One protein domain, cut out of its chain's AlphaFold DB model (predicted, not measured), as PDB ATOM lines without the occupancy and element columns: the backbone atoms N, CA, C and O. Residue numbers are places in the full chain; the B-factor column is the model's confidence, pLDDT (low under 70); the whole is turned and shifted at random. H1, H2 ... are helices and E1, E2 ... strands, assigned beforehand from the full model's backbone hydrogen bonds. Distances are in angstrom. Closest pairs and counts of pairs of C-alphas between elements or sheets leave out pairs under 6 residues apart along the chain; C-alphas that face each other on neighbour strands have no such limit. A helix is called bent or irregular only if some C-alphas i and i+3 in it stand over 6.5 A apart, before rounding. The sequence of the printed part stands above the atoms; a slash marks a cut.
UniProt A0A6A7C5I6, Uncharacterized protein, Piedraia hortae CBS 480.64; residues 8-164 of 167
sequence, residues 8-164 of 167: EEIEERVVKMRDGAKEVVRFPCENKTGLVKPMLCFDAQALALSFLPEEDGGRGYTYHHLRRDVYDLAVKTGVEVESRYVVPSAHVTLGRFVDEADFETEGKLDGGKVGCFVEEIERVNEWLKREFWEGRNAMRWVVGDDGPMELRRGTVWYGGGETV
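This is residues 8 to 164 of the 167 residues of an uncharacterized protein of Piedraia hortae CBS 480.64 (UniProt A0A6A7C5I6). A curled, strongly twisted sheet of four strands has H3 packed over E1 on one of its faces, while H1b and H2, side by side and running opposite ways, meet the sheet only by their ends, where E1 begins and E2 ends. Beyond a bend, H1a leads away from this helix pair, and residues 82 to 87, in the link from H2 to E3, stick out. The printed part has 157 residues, with three named helices and four named strands in the order H1 E1 E2 H2 E3 H3 E4; the sheet's order is E3 E2 E1 E4, antiparallel throughout, and the class is mixed. The whole is loose, with a radius of gyration of the C-alphas of 19.2 A, and flat, spanning 56 by 44 by 23 A.

H1, residues 8 to 30, was assigned as one helix by its hydrogen bonds but is bent: C-alphas 16 and 19 are 7.4 A apart. Its arms H1a, residues 8 to 16, and H1b, residues 19 to 30, stand at a steep tilt of 69.9 degrees, only just short of about perpendicular. H1b is irregular, with C-alphas 19 and 22 7.3 A apart. E1, residues 33 to 42, and E2, residues 46 to 53, form a hairpin; N 39 and O 50 are 2.8 A apart, within hydrogen-bond range. H2, residues 63 to 76, touches H1b at a shallow tilt of 13 degrees, opposite ways; their closest C-alphas, those of Val 24 and Leu 73, are 5.9 A apart. H2 only grazes the sheet with residues 63 to 66, and H1b, only just on it with 5 pairs of C-alphas within 10 A, only grazes it with residues 28 to 30. E3, residues 90 to 96, is an edge strand antiparallel to E2, with N 92 and O 49 2.8 A apart. H3, residues 111 to 132, lies over E1 at a height over the sheet of 7.9 A and runs along the strands, at 8 degrees to E1 on the local plane; the closest C-alphas of the two, those of Met 39 and Asn 125, are 5.8 A apart. E4, residues 140 to 143, is the other edge strand, antiparallel to E1, with N 141 and O 35 2.8 A apart. Every O i to N i+4 pair is within hydrogen-bond range in H1a, H2 and H3, and 5 of 8 are in H1b.

H1a begins at C-alpha 8, (21.674, -11.853, -35.507), and is 12.5 A long; H1b is 18.4 A. E1 is 24.4 A long and bends by 69 degrees at residue 37; E2 is 21.4 A, H2 19.9 A and E3 17.0 A. H3 is 30.6 A long, from C-alpha 111 at (3.954, 19.338, -65.615). E4, 9.6 A, ends at C-alpha 143, (11.908, 17.059, -28.008).

The two C-alphas farthest apart, those of Asp 19 and Glu 106, are 57.6 A apart. The printed part has no cut; the links H2 to E3 and E3 to H3 are long, and residues 144 to 164 hold no named element. The mean pLDDT of the printed part is 91.1, with residues 56 to 59 and 83 to 88 under 70.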
ATOM      1  N   GLU A   8      20.553 -11.569 -36.415       93.88
ATOM      2  CA  GLU A   8      21.674 -11.853 -35.507       93.88
ATOM      3  C   GLU A   8      22.553 -10.613 -35.271       93.88
ATOM      4  O   GLU A   8      22.813 -10.245 -34.126       93.88
ATOM      5  N   GLU A   9      22.941  -9.898 -36.336       92.81
ATOM      6  CA  GLU A   9      23.734  -8.663 -36.225       92.81
ATOM      7  C   GLU A   9      22.982  -7.550 -35.471       92.81
ATOM      8  O   GLU A   9      23.591  -6.725 -34.780       92.81
ATOM      9  N   ILE A  10      21.654  -7.480 -35.624       92.56
ATOM     10  CA  ILE A  10      20.812  -6.536 -34.879       92.56
ATOM     11  C   ILE A  10      20.752  -6.928 -33.403       92.56
ATOM     12  O   ILE A  10      20.894  -6.049 -32.549       92.56
ATOM     13  N   GLU A  11      20.600  -8.212 -33.094       92.50
ATOM     14  CA  GLU A  11      20.527  -8.696 -31.717       92.50
ATOM     15  C   GLU A  11      21.821  -8.439 -30.949       92.50
ATOM     16  O   GLU A  11      21.791  -7.882 -29.851       92.50
ATOM     17  N   GLU A  12      22.972  -8.727 -31.555       92.38
ATOM     18  CA  GLU A  12      24.277  -8.422 -30.961       92.38
ATOM     19  C   GLU A  12      24.413  -6.938 -30.596       92.38
ATOM     20  O   GLU A  12      24.986  -6.581 -29.564       92.38
ATOM     21  N   ARG A  13      23.871  -6.046 -31.431       92.50
ATOM     22  CA  ARG A  13      23.891  -4.602 -31.180       92.50
ATOM     23  C   ARG A  13      22.931  -4.206 -30.066       92.50
ATOM     24  O   ARG A  13      23.311  -3.395 -29.228       92.50
ATOM     25  N   VAL A  14      21.735  -4.787 -30.014       92.38
ATOM     26  CA  VAL A  14      20.787  -4.569 -28.910       92.38
ATOM     27  C   VAL A  14      21.404  -4.995 -27.577       92.38
ATOM     28  O   VAL A  14      21.338  -4.237 -26.609       92.38
ATOM     29  N   VAL A  15      22.085  -6.145 -27.540       92.75
ATOM     30  CA  VAL A  15      22.808  -6.623 -26.352       92.75
ATOM     31  C   VAL A  15      23.888  -5.629 -25.921       92.75
ATOM     32  O   VAL A  15      23.942  -5.281 -24.744       92.75
ATOM     33  N   LYS A  16      24.695  -5.105 -26.855       92.06
ATOM     34  CA  LYS A  16      25.707  -4.070 -26.559       92.06
ATOM     35  C   LYS A  16      25.093  -2.793 -25.979       92.06
ATOM     36  O   LYS A  16      25.671  -2.181 -25.088       92.06
ATOM     37  N   MET A  17      23.916  -2.390 -26.460       92.75
ATOM     38  CA  MET A  17      23.243  -1.184 -25.969       92.75
ATOM     39  C   MET A  17      22.611  -1.347 -24.586       92.75
ATOM     40  O   MET A  17      22.354  -0.324 -23.959       92.75
ATOM     41  N   ARG A  18      22.351  -2.570 -24.102       90.12
ATOM     42  CA  ARG A  18      21.491  -2.833 -22.932       90.12
ATOM     43  C   ARG A  18      21.810  -1.951 -21.718       90.12
ATOM     44  O   ARG A  18      20.900  -1.327 -21.180       90.12
ATOM     45  N   ASP A  19      23.082  -1.851 -21.343       89.06
ATOM     46  CA  ASP A  19      23.496  -1.137 -20.128       89.06
ATOM     47  C   ASP A  19      23.374   0.393 -20.257       89.06
ATOM     48  O   ASP A  19      23.100   1.077 -19.271       89.06
ATOM     49  N   GLY A  20      23.527   0.939 -21.470       92.31
ATOM     50  CA  GLY A  20      23.437   2.381 -21.739       92.31
ATOM     51  C   GLY A  20      22.095   2.837 -22.317       92.31
ATOM     52  O   GLY A  20      21.799   4.029 -22.327       92.31
ATOM     53  N   ALA A  21      21.250   1.918 -22.788       93.25
ATOM     54  CA  ALA A  21      20.053   2.240 -23.562       93.25
ATOM     55  C   ALA A  21      19.073   3.134 -22.793       93.25
ATOM     56  O   ALA A  21      18.519   4.058 -23.385       93.25
ATOM     57  N   LYS A  22      18.906   2.917 -21.477       94.62
ATOM     58  CA  LYS A  22      18.062   3.765 -20.612       94.62
ATOM     59  C   LYS A  22      18.519   5.222 -20.610       94.62
ATOM     60  O   LYS A  22      17.677   6.113 -20.679       94.62
ATOM     61  N   GLU A  23      19.828   5.452 -20.531       95.44
ATOM     62  CA  GLU A  23      20.411   6.794 -20.569       95.44
ATOM     63  C   GLU A  23      20.194   7.419 -21.947       95.44
ATOM     64  O   GLU A  23      19.643   8.514 -22.033       95.44
ATOM     65  N   VAL A  24      20.508   6.685 -23.025       94.94
ATOM     66  CA  VAL A  24      20.324   7.174 -24.402       94.94
ATOM     67  C   VAL A  24      18.889   7.639 -24.633       94.94
ATOM     68  O   VAL A  24      18.681   8.754 -25.106       94.94
ATOM     69  N   VAL A  25      17.889   6.814 -24.297       95.50
ATOM     70  CA  VAL A  25      16.487   7.138 -24.599       95.50
ATOM     71  C   VAL A  25      15.912   8.247 -23.724       95.50
ATOM     72  O   VAL A  25      15.021   8.966 -24.173       95.50
ATOM     73  N   ARG A  26      16.403   8.404 -22.490       96.44
ATOM     74  CA  ARG A  26      15.942   9.444 -21.558       96.44
ATOM     75  C   ARG A  26      16.676  10.765 -21.723       96.44
ATOM     76  O   ARG A  26      16.147  11.786 -21.292       96.44
ATOM     77  N   PHE A  27      17.837  10.772 -22.375       96.50
ATOM     78  CA  PHE A  27      18.658  11.968 -22.532       96.50
ATOM     79  C   PHE A  27      17.884  13.195 -23.059       96.50
ATOM     80  O   PHE A  27      18.053  14.276 -22.487       96.50
ATOM     81  N   PRO A  28      16.972  13.079 -24.051       95.38
ATOM     82  CA  PRO A  28      16.162  14.218 -24.488       95.38
ATOM     83  C   PRO A  28      15.171  14.748 -23.445       95.38
ATOM     84  O   PRO A  28      14.847  15.931 -23.474       95.38
ATOM     85  N   CYS A  29      14.695  13.917 -22.510       95.44
ATOM     86  CA  CYS A  29      13.809  14.365 -21.429       95.44
ATOM     87  C   CYS A  29      14.525  15.303 -20.449       95.44
ATOM     88  O   CYS A  29      13.895  16.179 -19.858       95.44
ATOM     89  N   GLU A  30      15.835  15.111 -20.283       94.06
ATOM     90  CA  GLU A  30      16.697  15.892 -19.392       94.06
ATOM     91  C   GLU A  30      17.357  17.076 -20.119       94.06
ATOM     92  O   GLU A  30      17.640  18.103 -19.505       94.06
ATOM     93  N   ASN A  31      17.535  16.966 -21.439       93.75
ATOM     94  CA  ASN A  31      18.191  17.952 -22.303       93.75
ATOM     95  C   ASN A  31      17.236  18.421 -23.408       93.75
ATOM     96  O   ASN A  31      17.517  18.308 -24.604       93.75
ATOM     97  N   LYS A  32      16.066  18.914 -22.988       92.81
ATOM     98  CA  LYS A  32      14.985  19.323 -23.892       92.81
ATOM     99  C   LYS A  32      15.453  20.409 -24.855       92.81
ATOM    100  O   LYS A  32      16.071  21.390 -24.450       92.81
ATOM    101  N   THR A  33      15.096  20.258 -26.128       93.44
ATOM    102  CA  THR A  33      15.363  21.258 -27.170       93.44
ATOM    103  C   THR A  33      14.092  21.576 -27.937       93.44
ATOM    104  O   THR A  33      13.251  20.701 -28.151       93.44
ATOM    105  N   GLY A  34      13.940  22.843 -28.318       93.56
ATOM    106  CA  GLY A  34      12.819  23.300 -29.126       93.56
ATOM    107  C   GLY A  34      13.069  23.114 -30.619       93.56
ATOM    108  O   GLY A  34      14.186  23.258 -31.122       93.56
ATOM    109  N   LEU A  35      11.988  22.830 -31.328       95.31
ATOM    110  CA  LEU A  35      11.867  22.812 -32.775       95.31
ATOM    111  C   LEU A  35      10.709  23.738 -33.148       95.31
ATOM    112  O   LEU A  35       9.614  23.634 -32.596       95.31
ATOM    113  N   VAL A  36      10.955  24.671 -34.059       95.50
ATOM    114  CA  VAL A  36      10.041  25.769 -34.401       95.50
ATOM    115  C   VAL A  36       9.934  25.928 -35.913       95.50
ATOM    116  O   VAL A  36      10.631  25.250 -36.670       95.50
ATOM    117  N   LYS A  37       9.082  26.860 -36.350       95.56
ATOM    118  CA  LYS A  37       8.943  27.269 -37.756       95.56
ATOM    119  C   LYS A  37       8.679  26.068 -38.678       95.56
ATOM    120  O   LYS A  37       9.508  25.763 -39.538       95.56
ATOM    121  N   PRO A  38       7.546  25.364 -38.481       96.69
ATOM    122  CA  PRO A  38       7.197  24.217 -39.307       96.69
ATOM    123  C   PRO A  38       7.079  24.615 -40.782       96.69
ATOM    124  O   PRO A  38       6.550  25.682 -41.110       96.69
ATOM    125  N   MET A  39       7.539  23.735 -41.666       96.88
ATOM    126  CA  MET A  39       7.402  23.851 -43.115       96.88
ATOM    127  C   MET A  39       7.092  22.503 -43.742       96.88
ATOM    128  O   MET A  39       7.705  21.491 -43.412       96.88
ATOM    129  N   LEU A  40       6.159  22.502 -44.681       97.31
ATOM    130  CA  LEU A  40       5.861  21.357 -45.511       97.31
ATOM    131  C   LEU A  40       6.917  21.233 -46.615       97.31
ATOM    132  O   LEU A  40       7.099  22.141 -47.426       97.31
ATOM    133  N   CYS A  41       7.604  20.098 -46.636       94.62
ATOM    134  CA  CYS A  41       8.637  19.751 -47.602       94.62
ATOM    135  C   CYS A  41       8.271  18.433 -48.280       94.62
ATOM    136  O   CYS A  41       7.654  17.566 -47.662       94.62
ATOM    137  N   PHE A  42       8.701  18.246 -49.521       94.06
ATOM    138  CA  PHE A  42       8.565  16.973 -50.217       94.06
ATOM    139  C   PHE A  42       9.811  16.674 -51.049       94.06
ATOM    140  O   PHE A  42      10.574  17.575 -51.402       94.06
ATOM    141  N   ASP A  43      10.007  15.399 -51.349       90.75
ATOM    142  CA  ASP A  43      10.968  14.907 -52.329       90.75
ATOM    143  C   ASP A  43      10.299  13.846 -53.216       90.75
ATOM    144  O   ASP A  43       9.083  13.678 -53.191       90.75
ATOM    145  N   ALA A  44      11.081  13.107 -54.002       86.12
ATOM    146  CA  ALA A  44      10.553  12.053 -54.868       86.12
ATOM    147  C   ALA A  44       9.937  10.852 -54.113       86.12
ATOM    148  O   ALA A  44       9.473   9.913 -54.749       86.12
ATOM    149  N   GLN A  45      10.005  10.800 -52.782       87.38
ATOM    150  CA  GLN A  45       9.603   9.646 -51.973       87.38
ATOM    151  C   GLN A  45       8.521   9.981 -50.949       87.38
ATOM    152  O   GLN A  45       7.764   9.092 -50.546       87.38
ATOM    153  N   ALA A  46       8.471  11.218 -50.456       91.75
ATOM    154  CA  ALA A  46       7.630  11.553 -49.320       91.75
ATOM    155  C   ALA A  46       7.222  13.021 -49.245       91.75
ATOM    156  O   ALA A  46       7.866  13.911 -49.797       91.75
ATOM    157  N   LEU A  47       6.193  13.242 -48.432       94.88
ATOM    158  CA  LEU A  47       5.789  14.529 -47.889       94.88
ATOM    159  C   LEU A  47       6.093  14.541 -46.386       94.88
ATOM    160  O   LEU A  47       5.742  13.597 -45.671       94.88
ATOM    161  N   ALA A  48       6.715  15.603 -45.882       95.62
ATOM    162  CA  ALA A  48       7.099  15.721 -44.480       95.62
ATOM    163  C   ALA A  48       6.961  17.152 -43.948       95.62
ATOM    164  O   ALA A  48       7.279  18.122 -44.632       95.62
ATOM    165  N   LEU A  49       6.554  17.278 -42.686       96.88
ATOM    166  CA  LEU A  49       6.596  18.534 -41.944       96.88
ATOM    167  C   LEU A  49       7.964  18.664 -41.268       96.88
ATOM    168  O   LEU A  49       8.273  17.904 -40.352       96.88
ATOM    169  N   SER A  50       8.787  19.595 -41.734       95.44
ATOM    170  CA  SER A  50      10.139  19.862 -41.233       95.44
ATOM    171  C   SER A  50      10.160  21.042 -40.269       95.44
ATOM    172  O   SER A  50       9.354  21.959 -40.391       95.44
ATOM    173  N   PHE A  51      11.115  21.039 -39.341       95.50
ATOM    174  CA  PHE A  51      11.270  22.070 -38.318       95.50
ATOM    175  C   PHE A  51      12.704  22.590 -38.261       95.50
ATOM    176  O   PHE A  51      13.662  21.863 -38.545       95.50
ATOM    177  N   LEU A  52      12.850  23.842 -37.834       93.25
ATOM    178  CA  LEU A  52      14.138  24.452 -37.528       93.25
ATOM    179  C   LEU A  52      14.462  24.291 -36.035       93.25
ATOM    180  O   LEU A  52      13.558  24.411 -35.207       93.25
ATOM    181  N   PRO A  53      15.734  24.057 -35.664       93.44
ATOM    182  CA  PRO A  53      16.161  24.154 -34.274       93.44
ATOM    183  C   PRO A  53      15.834  25.532 -33.702       93.44
ATOM    184  O   PRO A  53      16.162  26.554 -34.302       93.44
ATOM    185  N   GLU A  54      15.204  25.554 -32.533       92.00
ATOM    186  CA  GLU A  54      15.054  26.777 -31.757       92.00
ATOM    187  C   GLU A  54      16.429  27.224 -31.245       92.00
ATOM    188  O   GLU A  54      17.213  26.420 -30.727       92.00
ATOM    189  N   GLU A  55      16.726  28.514 -31.385       83.00
ATOM    190  CA  GLU A  55      17.862  29.125 -30.705       83.00
ATOM    191  C   GLU A  55      17.482  29.313 -29.230       83.00
ATOM    192  O   GLU A  55      16.637  30.145 -28.904       83.00
ATOM    193  N   ASP A  56      18.067  28.519 -28.326       68.06
ATOM    194  CA  ASP A  56      17.735  28.525 -26.891       68.06
ATOM    195  C   ASP A  56      18.286  29.763 -26.162       68.06
ATOM    196  O   ASP A  56      19.214  29.652 -25.360       68.06
ATOM    197  N   GLY A  57      17.776  30.956 -26.490       59.38
ATOM    198  CA  GLY A  57      17.764  32.171 -25.659       59.38
ATOM    199  C   GLY A  57      19.062  32.621 -24.963       59.38
ATOM    200  O   GLY A  57      18.989  33.444 -24.054       59.38
ATOM    201  N   GLY A  58      20.233  32.093 -25.335       58.19
ATOM    202  CA  GLY A  58      21.528  32.343 -24.688       58.19
ATOM    203  C   GLY A  58      22.264  31.126 -24.098       58.19
ATOM    204  O   GLY A  58      23.426  31.277 -23.731       58.19
ATOM    205  N   ARG A  59      21.675  29.919 -24.026       66.88
ATOM    206  CA  ARG A  59      22.404  28.692 -23.615       66.88
ATOM    207  C   ARG A  59      23.218  28.064 -24.742       66.88
ATOM    208  O   ARG A  59      24.116  27.270 -24.478       66.88
ATOM    209  N   GLY A  60      22.881  28.379 -25.993       83.56
ATOM    210  CA  GLY A  60      23.554  27.844 -27.179       83.56
ATOM    211  C   GLY A  60      23.328  26.347 -27.423       83.56
ATOM    212  O   GLY A  60      23.882  25.814 -28.380       83.56
ATOM    213  N   TYR A  61      22.517  25.669 -26.605       91.19
ATOM    214  CA  TYR A  61      22.173  24.262 -26.787       91.19
ATOM    215  C   TYR A  61      20.957  24.144 -27.707       91.19
ATOM    216  O   TYR A  61      19.928  24.766 -27.482       91.19
ATOM    217  N   THR A  62      21.075  23.362 -28.774       92.38
ATOM    218  CA  THR A  62      20.051  23.256 -29.826       92.38
ATOM    219  C   THR A  62      19.803  21.795 -30.154       92.38
ATOM    220  O   THR A  62      20.576  20.923 -29.758       92.38
ATOM    221  N   TYR A  63      18.771  21.512 -30.946       92.88
ATOM    222  CA  TYR A  63      18.482  20.157 -31.420       92.88
ATOM    223  C   TYR A  63      19.697  19.447 -32.060       92.88
ATOM    224  O   TYR A  63      19.849  18.232 -31.945       92.88
ATOM    225  N   HIS A  64      20.612  20.185 -32.697       91.81
ATOM    226  CA  HIS A  64      21.849  19.606 -33.231       91.81
ATOM    227  C   HIS A  64      22.813  19.135 -32.136       91.81
ATOM    228  O   HIS A  64      23.430  18.081 -32.288       91.81
ATOM    229  N   HIS A  65      22.916  19.880 -31.034       92.62
ATOM    230  CA  HIS A  65      23.699  19.478 -29.866       92.62
ATOM    231  C   HIS A  65      23.095  18.235 -29.216       92.62
ATOM    232  O   HIS A  65      23.812  17.264 -29.000       92.62
ATOM    233  N   LEU A  66      21.768  18.215 -29.046       93.44
ATOM    234  CA  LEU A  66      21.046  17.037 -28.567       93.44
ATOM    235  C   LEU A  66      21.359  15.800 -29.418       93.44
ATOM    236  O   LEU A  66      21.705  14.751 -28.884       93.44
ATOM    237  N   ARG A  67      21.294  15.913 -30.750       91.94
ATOM    238  CA  ARG A  67      21.619  14.804 -31.660       91.94
ATOM    239  C   ARG A  67      23.057  14.316 -31.529       91.94
ATOM    240  O   ARG A  67      23.272  13.108 -31.563       91.94
ATOM    241  N   ARG A  68      24.022  15.234 -31.426       92.44
ATOM    242  CA  ARG A  68      25.435  14.889 -31.225       92.44
ATOM    243  C   ARG A  68      25.617  14.132 -29.913       92.44
ATOM    244  O   ARG A  68      26.230  13.076 -29.910       92.44
ATOM    245  N   ASP A  69      25.041  14.630 -28.829       95.06
ATOM    246  CA  ASP A  69      25.244  14.037 -27.511       95.06
ATOM    247  C   ASP A  69      24.536  12.668 -27.405       95.06
ATOM    248  O   ASP A  69      25.114  11.713 -26.890       95.06
ATOM    249  N   VAL A  70      23.340  12.514 -27.995       93.94
ATOM    250  CA  VAL A  70      22.672  11.204 -28.152       93.94
ATOM    251  C   VAL A  70      23.515  10.240 -28.992       93.94
ATOM    252  O   VAL A  70      23.599   9.054 -28.667       93.94
ATOM    253  N   TYR A  71      24.148  10.722 -30.066       92.38
ATOM    254  CA  TYR A  71      25.073   9.922 -30.871       92.38
ATOM    255  C   TYR A  71      26.269   9.452 -30.036       92.38
ATOM    256  O   TYR A  71      26.570   8.259 -30.033       92.38
ATOM    257  N   ASP A  72      26.906  10.355 -29.290       94.00
ATOM    258  CA  ASP A  72      28.064  10.038 -28.451       94.00
ATOM    259  C   ASP A  72      27.700   9.024 -27.360       94.00
ATOM    260  O   ASP A  72      28.464   8.095 -27.093       94.00
ATOM    261  N   LEU A  73      26.515   9.154 -26.756       94.88
ATOM    262  CA  LEU A  73      25.993   8.181 -25.797       94.88
ATOM    263  C   LEU A  73      25.754   6.813 -26.436       94.88
ATOM    264  O   LEU A  73      26.152   5.803 -25.862       94.88
ATOM    265  N   ALA A  74      25.168   6.763 -27.634       92.75
ATOM    266  CA  ALA A  74      24.979   5.506 -28.351       92.75
ATOM    267  C   ALA A  74      26.323   4.842 -28.699       92.75
ATOM    268  O   ALA A  74      26.495   3.649 -28.473       92.75
ATOM    269  N   VAL A  75      27.312   5.596 -29.186       92.69
ATOM    270  CA  VAL A  75      28.638   5.042 -29.514       92.69
ATOM    271  C   VAL A  75      29.363   4.522 -28.268       92.69
ATOM    272  O   VAL A  75      30.020   3.483 -28.333       92.69
ATOM    273  N   LYS A  76      29.199   5.174 -27.107       94.00
ATOM    274  CA  LYS A  76      29.760   4.699 -25.827       94.00
ATOM    275  C   LYS A  76      29.247   3.324 -25.405       94.00
ATOM    276  O   LYS A  76      29.956   2.633 -24.680       94.00
ATOM    277  N   THR A  77      28.079   2.886 -25.879       92.19
ATOM    278  CA  THR A  77      27.594   1.519 -25.628       92.19
ATOM    279  C   THR A  77      28.262   0.473 -26.535       92.19
ATOM    280  O   THR A  77      27.856  -0.685 -26.549       92.19
ATOM    281  N   GLY A  78      29.238   0.857 -27.364       90.19
ATOM    282  CA  GLY A  78      29.953  -0.051 -28.261       90.19
ATOM    283  C   GLY A  78      29.208  -0.387 -29.555       90.19
ATOM    284  O   GLY A  78      29.608  -1.323 -30.254       90.19
ATOM    285  N   VAL A  79      28.135   0.341 -29.891       89.56
ATOM    286  CA  VAL A  79      27.495   0.228 -31.209       89.56
ATOM    287  C   VAL A  79      28.040   1.257 -32.186       89.56
ATOM    288  O   VAL A  79      28.234   2.426 -31.866       89.56
ATOM    289  N   GLU A  80      28.218   0.828 -33.428       86.19
ATOM    290  CA  GLU A  80      28.513   1.740 -34.524       86.19
ATOM    291  C   GLU A  80      27.220   2.396 -35.017       86.19
ATOM    292  O   GLU A  80      26.206   1.742 -35.299       86.19
ATOM    293  N   VAL A  81      27.246   3.722 -35.113       83.94
ATOM    294  CA  VAL A  81      26.142   4.503 -35.661       83.94
ATOM    295  C   VAL A  81      26.474   4.878 -37.098       83.94
ATOM    296  O   VAL A  81      27.167   5.853 -37.367       83.94
ATOM    297  N   GLU A  82      25.945   4.086 -38.023       78.88
ATOM    298  CA  GLU A  82      25.953   4.388 -39.452       78.88
ATOM    299  C   GLU A  82      24.861   5.428 -39.747       78.88
ATOM    300  O   GLU A  82      23.718   5.272 -39.315       78.88
ATOM    301  N   SER A  83      25.188   6.500 -40.473       66.50
ATOM    302  CA  SER A  83      24.181   7.461 -40.935       66.50
ATOM    303  C   SER A  83      23.942   7.312 -42.430       66.50
ATOM    304  O   SER A  83      24.877   7.389 -43.222       66.50
ATOM    305  N   ARG A  84      22.672   7.162 -42.820       58.97
ATOM    306  CA  ARG A  84      22.245   7.233 -44.226       58.97
ATOM    307  C   ARG A  84      21.974   8.673 -44.679       58.97
ATOM    308  O   ARG A  84      22.032   8.955 -45.869       58.97
ATOM    309  N   TYR A  85      21.705   9.580 -43.735       59.75
ATOM    310  CA  TYR A  85      21.377  10.979 -44.002       59.75
ATOM    311  C   TYR A  85      22.201  11.896 -43.101       59.75
ATOM    312  O   TYR A  85      22.032  11.936 -41.883       59.75
ATOM    313  N   VAL A  86      23.114  12.640 -43.717       60.16
ATOM    314  CA  VAL A  86      24.040  13.529 -43.000       60.16
ATOM    315  C   VAL A  86      23.376  14.869 -42.657       60.16
ATOM    316  O   VAL A  86      23.776  15.524 -41.699       60.16
ATOM    317  N   VAL A  87      22.327  15.264 -43.390       63.72
ATOM    318  CA  VAL A  87      21.643  16.548 -43.177       63.72
ATOM    319  C   VAL A  87      20.776  16.482 -41.916       63.72
ATOM    320  O   VAL A  87      19.879  15.638 -41.825       63.72
ATOM    321  N   PRO A  88      21.004  17.358 -40.927       67.19
ATOM    322  CA  PRO A  88      20.354  17.233 -39.639       67.19
ATOM    323  C   PRO A  88      18.981  17.923 -39.603       67.19
ATOM    324  O   PRO A  88      18.769  18.814 -38.791       67.19
ATOM    325  N   SER A  89      18.018  17.527 -40.439       78.38
ATOM    326  CA  SER A  89      16.638  18.028 -40.302       78.38
ATOM    327  C   SER A  89      15.854  17.220 -39.261       78.38
ATOM    328  O   SER A  89      16.026  16.003 -39.147       78.38
ATOM    329  N   ALA A  90      15.007  17.898 -38.483       91.75
ATOM    330  CA  ALA A  90      13.939  17.259 -37.720       91.75
ATOM    331  C   ALA A  90      12.660  17.341 -38.547       91.75
ATOM    332  O   ALA A  90      12.297  18.429 -39.000       91.75
ATOM    333  N   HIS A  91      11.986  16.216 -38.763       93.50
ATOM    334  CA  HIS A  91      10.748  16.204 -39.525       93.50
ATOM    335  C   HIS A  91       9.825  15.070 -39.093       93.50
ATOM    336  O   HIS A  91      10.270  14.043 -38.581       93.50
ATOM    337  N   VAL A  92       8.535  15.258 -39.351       93.12
ATOM    338  CA  VAL A  92       7.500  14.232 -39.248       93.12
ATOM    339  C   VAL A  92       7.076  13.876 -40.665       93.12
ATOM    340  O   VAL A  92       6.623  14.741 -41.413       93.12
ATOM    341  N   THR A  93       7.245  12.615 -41.063       92.75
ATOM    342  CA  THR A  93       6.731  12.147 -42.360       92.75
ATOM    343  C   THR A  93       5.205  12.131 -42.307       92.75
ATOM    344  O   THR A  93       4.635  11.491 -41.426       92.75
ATOM    345  N   LEU A  94       4.552  12.826 -43.237       95.19
ATOM    346  CA  LEU A  94       3.091  12.894 -43.344       95.19
ATOM    347  C   LEU A  94       2.541  11.858 -44.327       95.19
ATOM    348  O   LEU A  94       1.440  11.351 -44.137       95.19
ATOM    349  N   GLY A  95       3.305  11.538 -45.371       93.00
ATOM    350  CA  GLY A  95       2.891  10.591 -46.400       93.00
ATOM    351  C   GLY A  95       4.052  10.129 -47.273       93.00
ATOM    352  O   GLY A  95       5.129  10.729 -47.274       93.00
ATOM    353  N   ARG A  96       3.822   9.043 -48.013       91.31
ATOM    354  CA  ARG A  96       4.745   8.465 -48.997       91.31
ATOM    355  C   ARG A  96       4.061   8.431 -50.355       91.31
ATOM    356  O   ARG A  96       2.882   8.090 -50.422       91.31
ATOM    357  N   PHE A  97       4.807   8.741 -51.408       91.62
ATOM    358  CA  PHE A  97       4.341   8.501 -52.769       91.62
ATOM    359  C   PHE A  97       4.458   7.005 -53.072       91.62
ATOM    360  O   PHE A  97       5.462   6.380 -52.726       91.62
ATOM    361  N   VAL A  98       3.407   6.426 -53.651       91.12
ATOM    362  CA  VAL A  98       3.365   4.999 -54.019       91.12
ATOM    363  C   VAL A  98       3.775   4.827 -55.476       91.12
ATOM    364  O   VAL A  98       4.601   3.973 -55.790       91.12
ATOM    365  N   ASP A  99       3.226   5.674 -56.340       90.12
ATOM    366  CA  ASP A  99       3.523   5.759 -57.760       90.12
ATOM    367  C   ASP A  99       3.335   7.207 -58.249       90.12
ATOM    368  O   ASP A  99       3.111   8.125 -57.454       90.12
ATOM    369  N   GLU A 100       3.490   7.410 -59.556       89.38
ATOM    370  CA  GLU A 100       3.439   8.722 -60.204       89.38
ATOM    371  C   GLU A 100       2.078   9.007 -60.865       89.38
ATOM    372  O   GLU A 100       1.920  10.049 -61.498       89.38
ATOM    373  N   ALA A 101       1.073   8.133 -60.710       92.00
ATOM    374  CA  ALA A 101      -0.174   8.198 -61.477       92.00
ATOM    375  C   ALA A 101      -0.945   9.513 -61.266       92.00
ATOM    376  O   ALA A 101      -1.549  10.048 -62.201       92.00
ATOM    377  N   ASP A 102      -0.878  10.080 -60.060       90.88
ATOM    378  CA  ASP A 102      -1.490  11.373 -59.728       90.88
ATOM    379  C   ASP A 102      -0.846  12.553 -60.476       90.88
ATOM    380  O   ASP A 102      -1.479  13.596 -60.658       90.88
ATOM    381  N   PHE A 103       0.384  12.384 -60.965       93.50
ATOM    382  CA  PHE A 103       1.143  13.385 -61.711       93.50
ATOM    383  C   PHE A 103       1.184  13.111 -63.216       93.50
ATOM    384  O   PHE A 103       1.840  13.852 -63.944       93.50
ATOM    385  N   GLU A 104       0.478  12.092 -63.710       95.38
ATOM    386  CA  GLU A 104       0.495  11.706 -65.121       95.38
ATOM    387  C   GLU A 104      -0.801  12.052 -65.861       95.38
ATOM    388  O   GLU A 104      -1.906  11.967 -65.323       95.38
ATOM    389  N   THR A 105      -0.680  12.361 -67.149       94.94
ATOM    390  CA  THR A 105      -1.788  12.416 -68.107       94.94
ATOM    391  C   THR A 105      -1.444  11.503 -69.279       94.94
ATOM    392  O   THR A 105      -0.388  11.639 -69.891       94.94
ATOM    393  N   GLU A 106      -2.315  10.529 -69.564       93.12
ATOM    394  CA  GLU A 106      -2.096   9.501 -70.600       93.12
ATOM    395  C   GLU A 106      -0.765   8.727 -70.445       93.12
ATOM    396  O   GLU A 106      -0.105   8.387 -71.429       93.12
ATOM    397  N   GLY A 107      -0.361   8.438 -69.200       91.06
ATOM    398  CA  GLY A 107       0.850   7.664 -68.891       91.06
ATOM    399  C   GLY A 107       2.160   8.431 -69.093       91.06
ATOM    400  O   GLY A 107       3.208   7.828 -69.324       91.06
ATOM    401  N   LYS A 108       2.102   9.766 -69.099       93.69
ATOM    402  CA  LYS A 108       3.271  10.649 -69.152       93.69
ATOM    403  C   LYS A 108       3.164  11.705 -68.072       93.69
ATOM    404  O   LYS A 108       2.076  12.226 -67.841       93.69
ATOM    405  N   LEU A 109       4.306  12.067 -67.493       93.19
ATOM    406  CA  LEU A 109       4.400  13.149 -66.521       93.19
ATOM    407  C   LEU A 109       3.755  14.431 -67.064       93.19
ATOM    408  O   LEU A 109       4.138  14.949 -68.118       93.19
ATOM    409  N   ASP A 110       2.790  14.946 -66.315       96.31
ATOM    410  CA  ASP A 110       2.062  16.168 -66.599       96.31
ATOM    411  C   ASP A 110       2.599  17.294 -65.708       96.31
ATOM    412  O   ASP A 110       2.313  17.383 -64.511       96.31
ATOM    413  N   GLY A 111       3.382  18.188 -66.315       94.88
ATOM    414  CA  GLY A 111       3.954  19.338 -65.615       94.88
ATOM    415  C   GLY A 111       2.907  20.300 -65.041       94.88
ATOM    416  O   GLY A 111       3.200  20.985 -64.066       94.88
ATOM    417  N   GLY A 112       1.689  20.332 -65.590       96.75
ATOM    418  CA  GLY A 112       0.581  21.110 -65.039       96.75
ATOM    419  C   GLY A 112       0.084  20.529 -63.719       96.75
ATOM    420  O   GLY A 112      -0.101  21.271 -62.758       96.75
ATOM    421  N   LYS A 113      -0.053  19.201 -63.629       96.44
ATOM    422  CA  LYS A 113      -0.423  18.524 -62.373       96.44
ATOM    423  C   LYS A 113       0.645  18.685 -61.295       96.44
ATOM    424  O   LYS A 113       0.309  18.989 -60.151       96.44
ATOM    425  N   VAL A 114       1.922  18.545 -61.663       94.44
ATOM    426  CA  VAL A 114       3.041  18.821 -60.746       94.44
ATOM    427  C   VAL A 114       3.019  20.285 -60.303       94.44
ATOM    428  O   VAL A 114       3.159  20.556 -59.116       94.44
ATOM    429  N   GLY A 115       2.785  21.225 -61.225       96.62
ATOM    430  CA  GLY A 115       2.648  22.652 -60.919       96.62
ATOM    431  C   GLY A 115       1.560  22.926 -59.881       96.62
ATOM    432  O   GLY A 115       1.854  23.514 -58.846       96.62
ATOM    433  N   CYS A 116       0.347  22.408 -60.092       97.25
ATOM    434  CA  CYS A 116      -0.758  22.531 -59.134       97.25
ATOM    435  C   CYS A 116      -0.401  21.976 -57.748       97.25
ATOM    436  O   CYS A 116      -0.767  22.559 -56.729       97.25
ATOM    437  N   PHE A 117       0.312  20.848 -57.694       95.81
ATOM    438  CA  PHE A 117       0.774  20.281 -56.430       95.81
ATOM    439  C   PHE A 117       1.767  21.211 -55.726       95.81
ATOM    440  O   PHE A 117       1.588  21.507 -54.546       95.81
ATOM    441  N   VAL A 118       2.778  21.715 -56.441       96.31
ATOM    442  CA  VAL A 118       3.771  22.648 -55.885       96.31
ATOM    443  C   VAL A 118       3.107  23.928 -55.381       96.31
ATOM    444  O   VAL A 118       3.394  24.355 -54.264       96.31
ATOM    445  N   GLU A 119       2.181  24.500 -56.150       98.12
ATOM    446  CA  GLU A 119       1.424  25.693 -55.756       98.12
ATOM    447  C   GLU A 119       0.638  25.472 -54.457       98.12
ATOM    448  O   GLU A 119       0.621  26.339 -53.578       98.12
ATOM    449  N   GLU A 120       0.023  24.300 -54.280       97.94
ATOM    450  CA  GLU A 120      -0.693  23.989 -53.042       97.94
ATOM    451  C   GLU A 120       0.272  23.799 -51.857       97.94
ATOM    452  O   GLU A 120      -0.009  24.279 -50.758       97.94
ATOM    453  N   ILE A 121       1.447  23.189 -52.063       97.69
ATOM    454  CA  ILE A 121       2.498  23.116 -51.032       97.69
ATOM    455  C   ILE A 121       2.954  24.519 -50.612       97.69
ATOM    456  O   ILE A 121       3.083  24.797 -49.416       97.69
ATOM    457  N   GLU A 122       3.186  25.421 -51.566       98.12
ATOM    458  CA  GLU A 122       3.558  26.812 -51.291       98.12
ATOM    459  C   GLU A 122       2.459  27.545 -50.522       98.12
ATOM    460  O   GLU A 122       2.733  28.194 -49.511       98.12
ATOM    461  N   ARG A 123       1.200  27.374 -50.927       98.56
ATOM    462  CA  ARG A 123       0.044  27.945 -50.231       98.56
ATOM    463  C   ARG A 123      -0.053  27.460 -48.784       98.56
ATOM    464  O   ARG A 123      -0.286  28.274 -47.885       98.56
ATOM    465  N   VAL A 124       0.138  26.163 -48.541       98.31
ATOM    466  CA  VAL A 124       0.178  25.598 -47.183       98.31
ATOM    467  C   VAL A 124       1.353  26.178 -46.402       98.31
ATOM    468  O   VAL A 124       1.182  26.550 -45.245       98.31
ATOM    469  N   ASN A 125       2.526  26.328 -47.016       98.31
ATOM    470  CA  ASN A 125       3.690  26.926 -46.366       98.31
ATOM    471  C   ASN A 125       3.482  28.399 -45.992       98.31
ATOM    472  O   ASN A 125       3.880  28.807 -44.902       98.31
ATOM    473  N   GLU A 126       2.824  29.196 -46.830       98.38
ATOM    474  CA  GLU A 126       2.471  30.580 -46.493       98.38
ATOM    475  C   GLU A 126       1.444  30.655 -45.356       98.38
ATOM    476  O   GLU A 126       1.529  31.522 -44.483       98.38
ATOM    477  N   TRP A 127       0.499  29.712 -45.306       97.88
ATOM    478  CA  TRP A 127      -0.379  29.552 -44.146       97.88
ATOM    479  C   TRP A 127       0.406  29.161 -42.886       97.88
ATOM    480  O   TRP A 127       0.220  29.794 -41.847       97.88
ATOM    481  N   LEU A 128       1.328  28.196 -42.976       97.75
ATOM    482  CA  LEU A 128       2.156  27.763 -41.848       97.75
ATOM    483  C   LEU A 128       2.995  28.910 -41.278       97.75
ATOM    484  O   LEU A 128       3.034  29.104 -40.062       97.75
ATOM    485  N   LYS A 129       3.625  29.699 -42.155       97.06
ATOM    486  CA  LYS A 129       4.388  30.894 -41.782       97.06
ATOM    487  C   LYS A 129       3.528  31.894 -41.028       97.06
ATOM    488  O   LYS A 129       3.893  32.326 -39.939       97.06
ATOM    489  N   ARG A 130       2.374  32.249 -41.595       96.94
ATOM    490  CA  ARG A 130       1.496  33.269 -41.019       96.94
ATOM    491  C   ARG A 130       0.917  32.854 -39.669       96.94
ATOM    492  O   ARG A 130       0.837  33.690 -38.775       96.94
ATOM    493  N   GLU A 131       0.487  31.603 -39.531       96.88
ATOM    494  CA  GLU A 131      -0.247  31.158 -38.342       96.88
ATOM    495  C   GLU A 131       0.655  30.587 -37.240       96.88
ATOM    496  O   GLU A 131       0.319  30.721 -36.065       96.88
ATOM    497  N   PHE A 132       1.778  29.948 -37.592       97.12
ATOM    498  CA  PHE A 132       2.526  29.095 -36.657       97.12
ATOM    499  C   PHE A 132       4.009  29.429 -36.504       97.12
ATOM    500  O   PHE A 132       4.679  28.769 -35.709       97.12
ATOM    501  N   TRP A 133       4.570  30.406 -37.219       95.56
ATOM    502  CA  TRP A 133       5.976  30.771 -36.989       95.56
ATOM    503  C   TRP A 133       6.158  31.725 -35.815       95.56
ATOM    504  O   TRP A 133       7.164  31.638 -35.113       95.56
ATOM    505  N   GLU A 134       5.206  32.630 -35.605       92.44
ATOM    506  CA  GLU A 134       5.309  33.715 -34.632       92.44
ATOM    507  C   GLU A 134       3.958  33.989 -33.952       92.44
ATOM    508  O   GLU A 134       2.899  33.537 -34.389       92.44
ATOM    509  N   GLY A 135       3.986  34.749 -32.856       90.25
ATOM    510  CA  GLY A 135       2.783  35.136 -32.118       90.25
ATOM    511  C   GLY A 135       2.241  34.050 -31.183       90.25
ATOM    512  O   GLY A 135       2.926  33.100 -30.818       90.25
ATOM    513  N   ARG A 136       0.986  34.216 -30.742       89.00
ATOM    514  CA  ARG A 136       0.369  33.353 -29.710       89.00
ATOM    515  C   ARG A 136       0.140  31.909 -30.158       89.00
ATOM    516  O   ARG A 136       0.038  31.036 -29.306       89.00
ATOM    517  N   ASN A 137       0.046  31.690 -31.465       91.44
ATOM    518  CA  ASN A 137      -0.170  30.379 -32.067       91.44
ATOM    519  C   ASN A 137       1.140  29.751 -32.564       91.44
ATOM    520  O   ASN A 137       1.089  28.721 -33.229       91.44
ATOM    521  N   ALA A 138       2.301  30.356 -32.270       93.12
ATOM    522  CA  ALA A 138       3.585  29.838 -32.715       93.12
ATOM    523  C   ALA A 138       3.745  28.367 -32.306       93.12
ATOM    524  O   ALA A 138       3.683  28.018 -31.124       93.12
ATOM    525  N   MET A 139       3.934  27.500 -33.299       94.25
ATOM    526  CA  MET A 139       4.117  26.080 -33.073       94.25
ATOM    527  C   MET A 139       5.538  25.836 -32.584       94.25
ATOM    528  O   MET A 139       6.519  26.201 -33.237       94.25
ATOM    529  N   ARG A 140       5.624  25.159 -31.443       93.56
ATOM    530  CA  ARG A 140       6.873  24.747 -30.821       93.56
ATOM    531  C   ARG A 140       6.765  23.287 -30.415       93.56
ATOM    532  O   ARG A 140       5.950  22.943 -29.565       93.56
ATOM    533  N   TRP A 141       7.595  22.445 -31.018       94.31
ATOM    534  CA  TRP A 141       7.750  21.050 -30.627       94.31
ATOM    535  C   TRP A 141       8.960  20.918 -29.705       94.31
ATOM    536  O   TRP A 141      10.073  21.285 -30.070       94.31
ATOM    537  N   VAL A 142       8.743  20.421 -28.490       94.38
ATOM    538  CA  VAL A 142       9.812  20.207 -27.511       94.38
ATOM    539  C   VAL A 142      10.197  18.734 -27.513       94.38
ATOM    540  O   VAL A 142       9.427  17.872 -27.095       94.38
ATOM    541  N   VAL A 143      11.408  18.435 -27.976       94.00
ATOM    542  CA  VAL A 143      11.908  17.059 -28.008       94.00
ATOM    543  C   VAL A 143      12.140  16.577 -26.576       94.00
ATOM    544  O   VAL A 143      12.878  17.215 -25.826       94.00
ATOM    545  N   GLY A 144      11.508  15.455 -26.216       92.19
ATOM    546  CA  GLY A 144      11.572  14.849 -24.881       92.19
ATOM    547  C   GLY A 144      10.453  15.264 -23.918       92.19
ATOM    548  O   GLY A 144      10.483  14.844 -22.762       92.19
ATOM    549  N   ASP A 145       9.483  16.078 -24.354       93.75
ATOM    550  CA  ASP A 145       8.347  16.492 -23.511       93.75
ATOM    551  C   ASP A 145       7.281  15.394 -23.377       93.75
ATOM    552  O   ASP A 145       6.778  15.158 -22.281       93.75
ATOM    553  N   ASP A 146       7.030  14.655 -24.461       91.88
ATOM    554  CA  ASP A 146       6.053  13.556 -24.511       91.88
ATOM    555  C   ASP A 146       6.578  12.231 -23.922       91.88
ATOM    556  O   ASP A 146       5.847  11.244 -23.842       91.88
ATOM    557  N   GLY A 147       7.847  12.194 -23.503       93.50
ATOM    558  CA  GLY A 147       8.492  11.015 -22.928       93.50
ATOM    559  C   GLY A 147       9.848  10.671 -23.555       93.50
ATOM    560  O   GLY A 147      10.372  11.431 -24.377       93.50
ATOM    561  N   PRO A 148      10.455   9.546 -23.126       94.38
ATOM    562  CA  PRO A 148      11.729   9.075 -23.658       94.38
ATOM    563  C   PRO A 148      11.589   8.596 -25.106       94.38
ATOM    564  O   PRO A 148      10.504   8.245 -25.563       94.38
ATOM    565  N   MET A 149      12.711   8.534 -25.823       93.75
ATOM    566  CA  MET A 149      12.751   7.935 -27.157       93.75
ATOM    567  C   MET A 149      12.441   6.435 -27.111       93.75
ATOM    568  O   MET A 149      12.668   5.754 -26.112       93.75
ATOM    569  N   GLU A 150      12.010   5.889 -28.241       93.00
ATOM    570  CA  GLU A 150      11.863   4.446 -28.399       93.00
ATOM    571  C   GLU A 150      13.096   3.842 -29.075       93.00
ATOM    572  O   GLU A 150      13.478   4.236 -30.180       93.00
ATOM    573  N   LEU A 151      13.698   2.834 -28.437       93.00
ATOM    574  CA  LEU A 151      14.689   1.981 -29.085       93.00
ATOM    575  C   LEU A 151      13.954   0.863 -29.831       93.00
ATOM    576  O   LEU A 151      13.342  -0.007 -29.217       93.00
ATOM    577  N   ARG A 152      13.997   0.896 -31.164       93.81
ATOM    578  CA  ARG A 152      13.262  -0.031 -32.040       93.81
ATOM    579  C   ARG A 152      14.222  -0.987 -32.755       93.81
ATOM    580  O   ARG A 152      15.303  -0.567 -33.170       93.81
ATOM    581  N   ARG A 153      13.812  -2.245 -32.966       93.12
ATOM    582  CA  ARG A 153      14.550  -3.252 -33.759       93.12
ATOM    583  C   ARG A 153      13.664  -3.948 -34.798       93.12
ATOM    584  O   ARG A 153      12.439  -3.895 -34.717       93.12
ATOM    585  N   GLY A 154      14.288  -4.603 -35.779       92.31
ATOM    586  CA  GLY A 154      13.601  -5.369 -36.828       92.31
ATOM    587  C   GLY A 154      13.216  -4.534 -38.055       92.31
ATOM    588  O   GLY A 154      13.959  -3.656 -38.494       92.31
ATOM    589  N   THR A 155      12.041  -4.800 -38.628       91.00
ATOM    590  CA  THR A 155      11.561  -4.234 -39.906       91.00
ATOM    591  C   THR A 155      10.983  -2.818 -39.783       91.00
ATOM    592  O   THR A 155      10.000  -2.475 -40.439       91.00
ATOM    593  N   VAL A 156      11.610  -1.968 -38.964       88.44
ATOM    594  CA  VAL A 156      11.129  -0.615 -38.615       88.44
ATOM    595  C   VAL A 156      10.865   0.252 -39.851       88.44
ATOM    596  O   VAL A 156       9.886   0.988 -39.903       88.44
ATOM    597  N   TRP A 157      11.691   0.110 -40.890       78.62
ATOM    598  CA  TRP A 157      11.541   0.836 -42.157       78.62
ATOM    599  C   TRP A 157      10.286   0.478 -42.952       78.62
ATOM    600  O   TRP A 157       9.816   1.288 -43.745       78.62
ATOM    601  N   TYR A 158       9.746  -0.718 -42.744       82.56
ATOM    602  CA  TYR A 158       8.584  -1.229 -43.469       82.56
ATOM    603  C   TYR A 158       7.299  -1.115 -42.639       82.56
ATOM    604  O   TYR A 158       6.325  -1.811 -42.907       82.56
ATOM    605  N   GLY A 159       7.309  -0.272 -41.600       82.12
ATOM    606  CA  GLY A 159       6.186  -0.105 -40.673       82.12
ATOM    607  C   GLY A 159       6.050  -1.227 -39.639       82.12
ATOM    608  O   GLY A 159       5.076  -1.246 -38.893       82.12
ATOM    609  N   GLY A 160       7.008  -2.156 -39.586       89.00
ATOM    610  CA  GLY A 160       7.045  -3.243 -38.612       89.00
ATOM    611  C   GLY A 160       8.039  -2.996 -37.477       89.00
ATOM    612  O   GLY A 160       8.260  -1.868 -37.022       89.00
ATOM    613  N   GLY A 161       8.667  -4.082 -37.031       91.69
ATOM    614  CA  GLY A 161       9.604  -4.085 -35.912       91.69
ATOM    615  C   GLY A 161       8.935  -3.959 -34.544       91.69
ATOM    616  O   GLY A 161       7.721  -3.785 -34.417       91.69
ATOM    617  N   GLU A 162       9.757  -4.023 -33.507       94.62
ATOM    618  CA  GLU A 162       9.321  -4.017 -32.114       94.62
ATOM    619  C   GLU A 162      10.153  -3.059 -31.265       94.62
ATOM    620  O   GLU A 162      11.283  -2.698 -31.615       94.62
ATOM    621  N   THR A 163       9.571  -2.629 -30.149       94.31
ATOM    622  CA  THR A 163      10.255  -1.805 -29.156       94.31
ATOM    623  C   THR A 163      11.069  -2.718 -28.249       94.31
ATOM    624  O   THR A 163      10.550  -3.686 -27.699       94.31
ATOM    625  N   VAL A 164      12.355  -2.417 -28.108       93.25
ATOM    626  CA  VAL A 164      13.259  -3.143 -27.218       93.25
ATOM    627  C   VAL A 164      12.836  -2.861 -25.778       93.25
ATOM    628  O   VAL A 164      12.824  -1.703 -25.359       93.25
TER     629      VAL A 164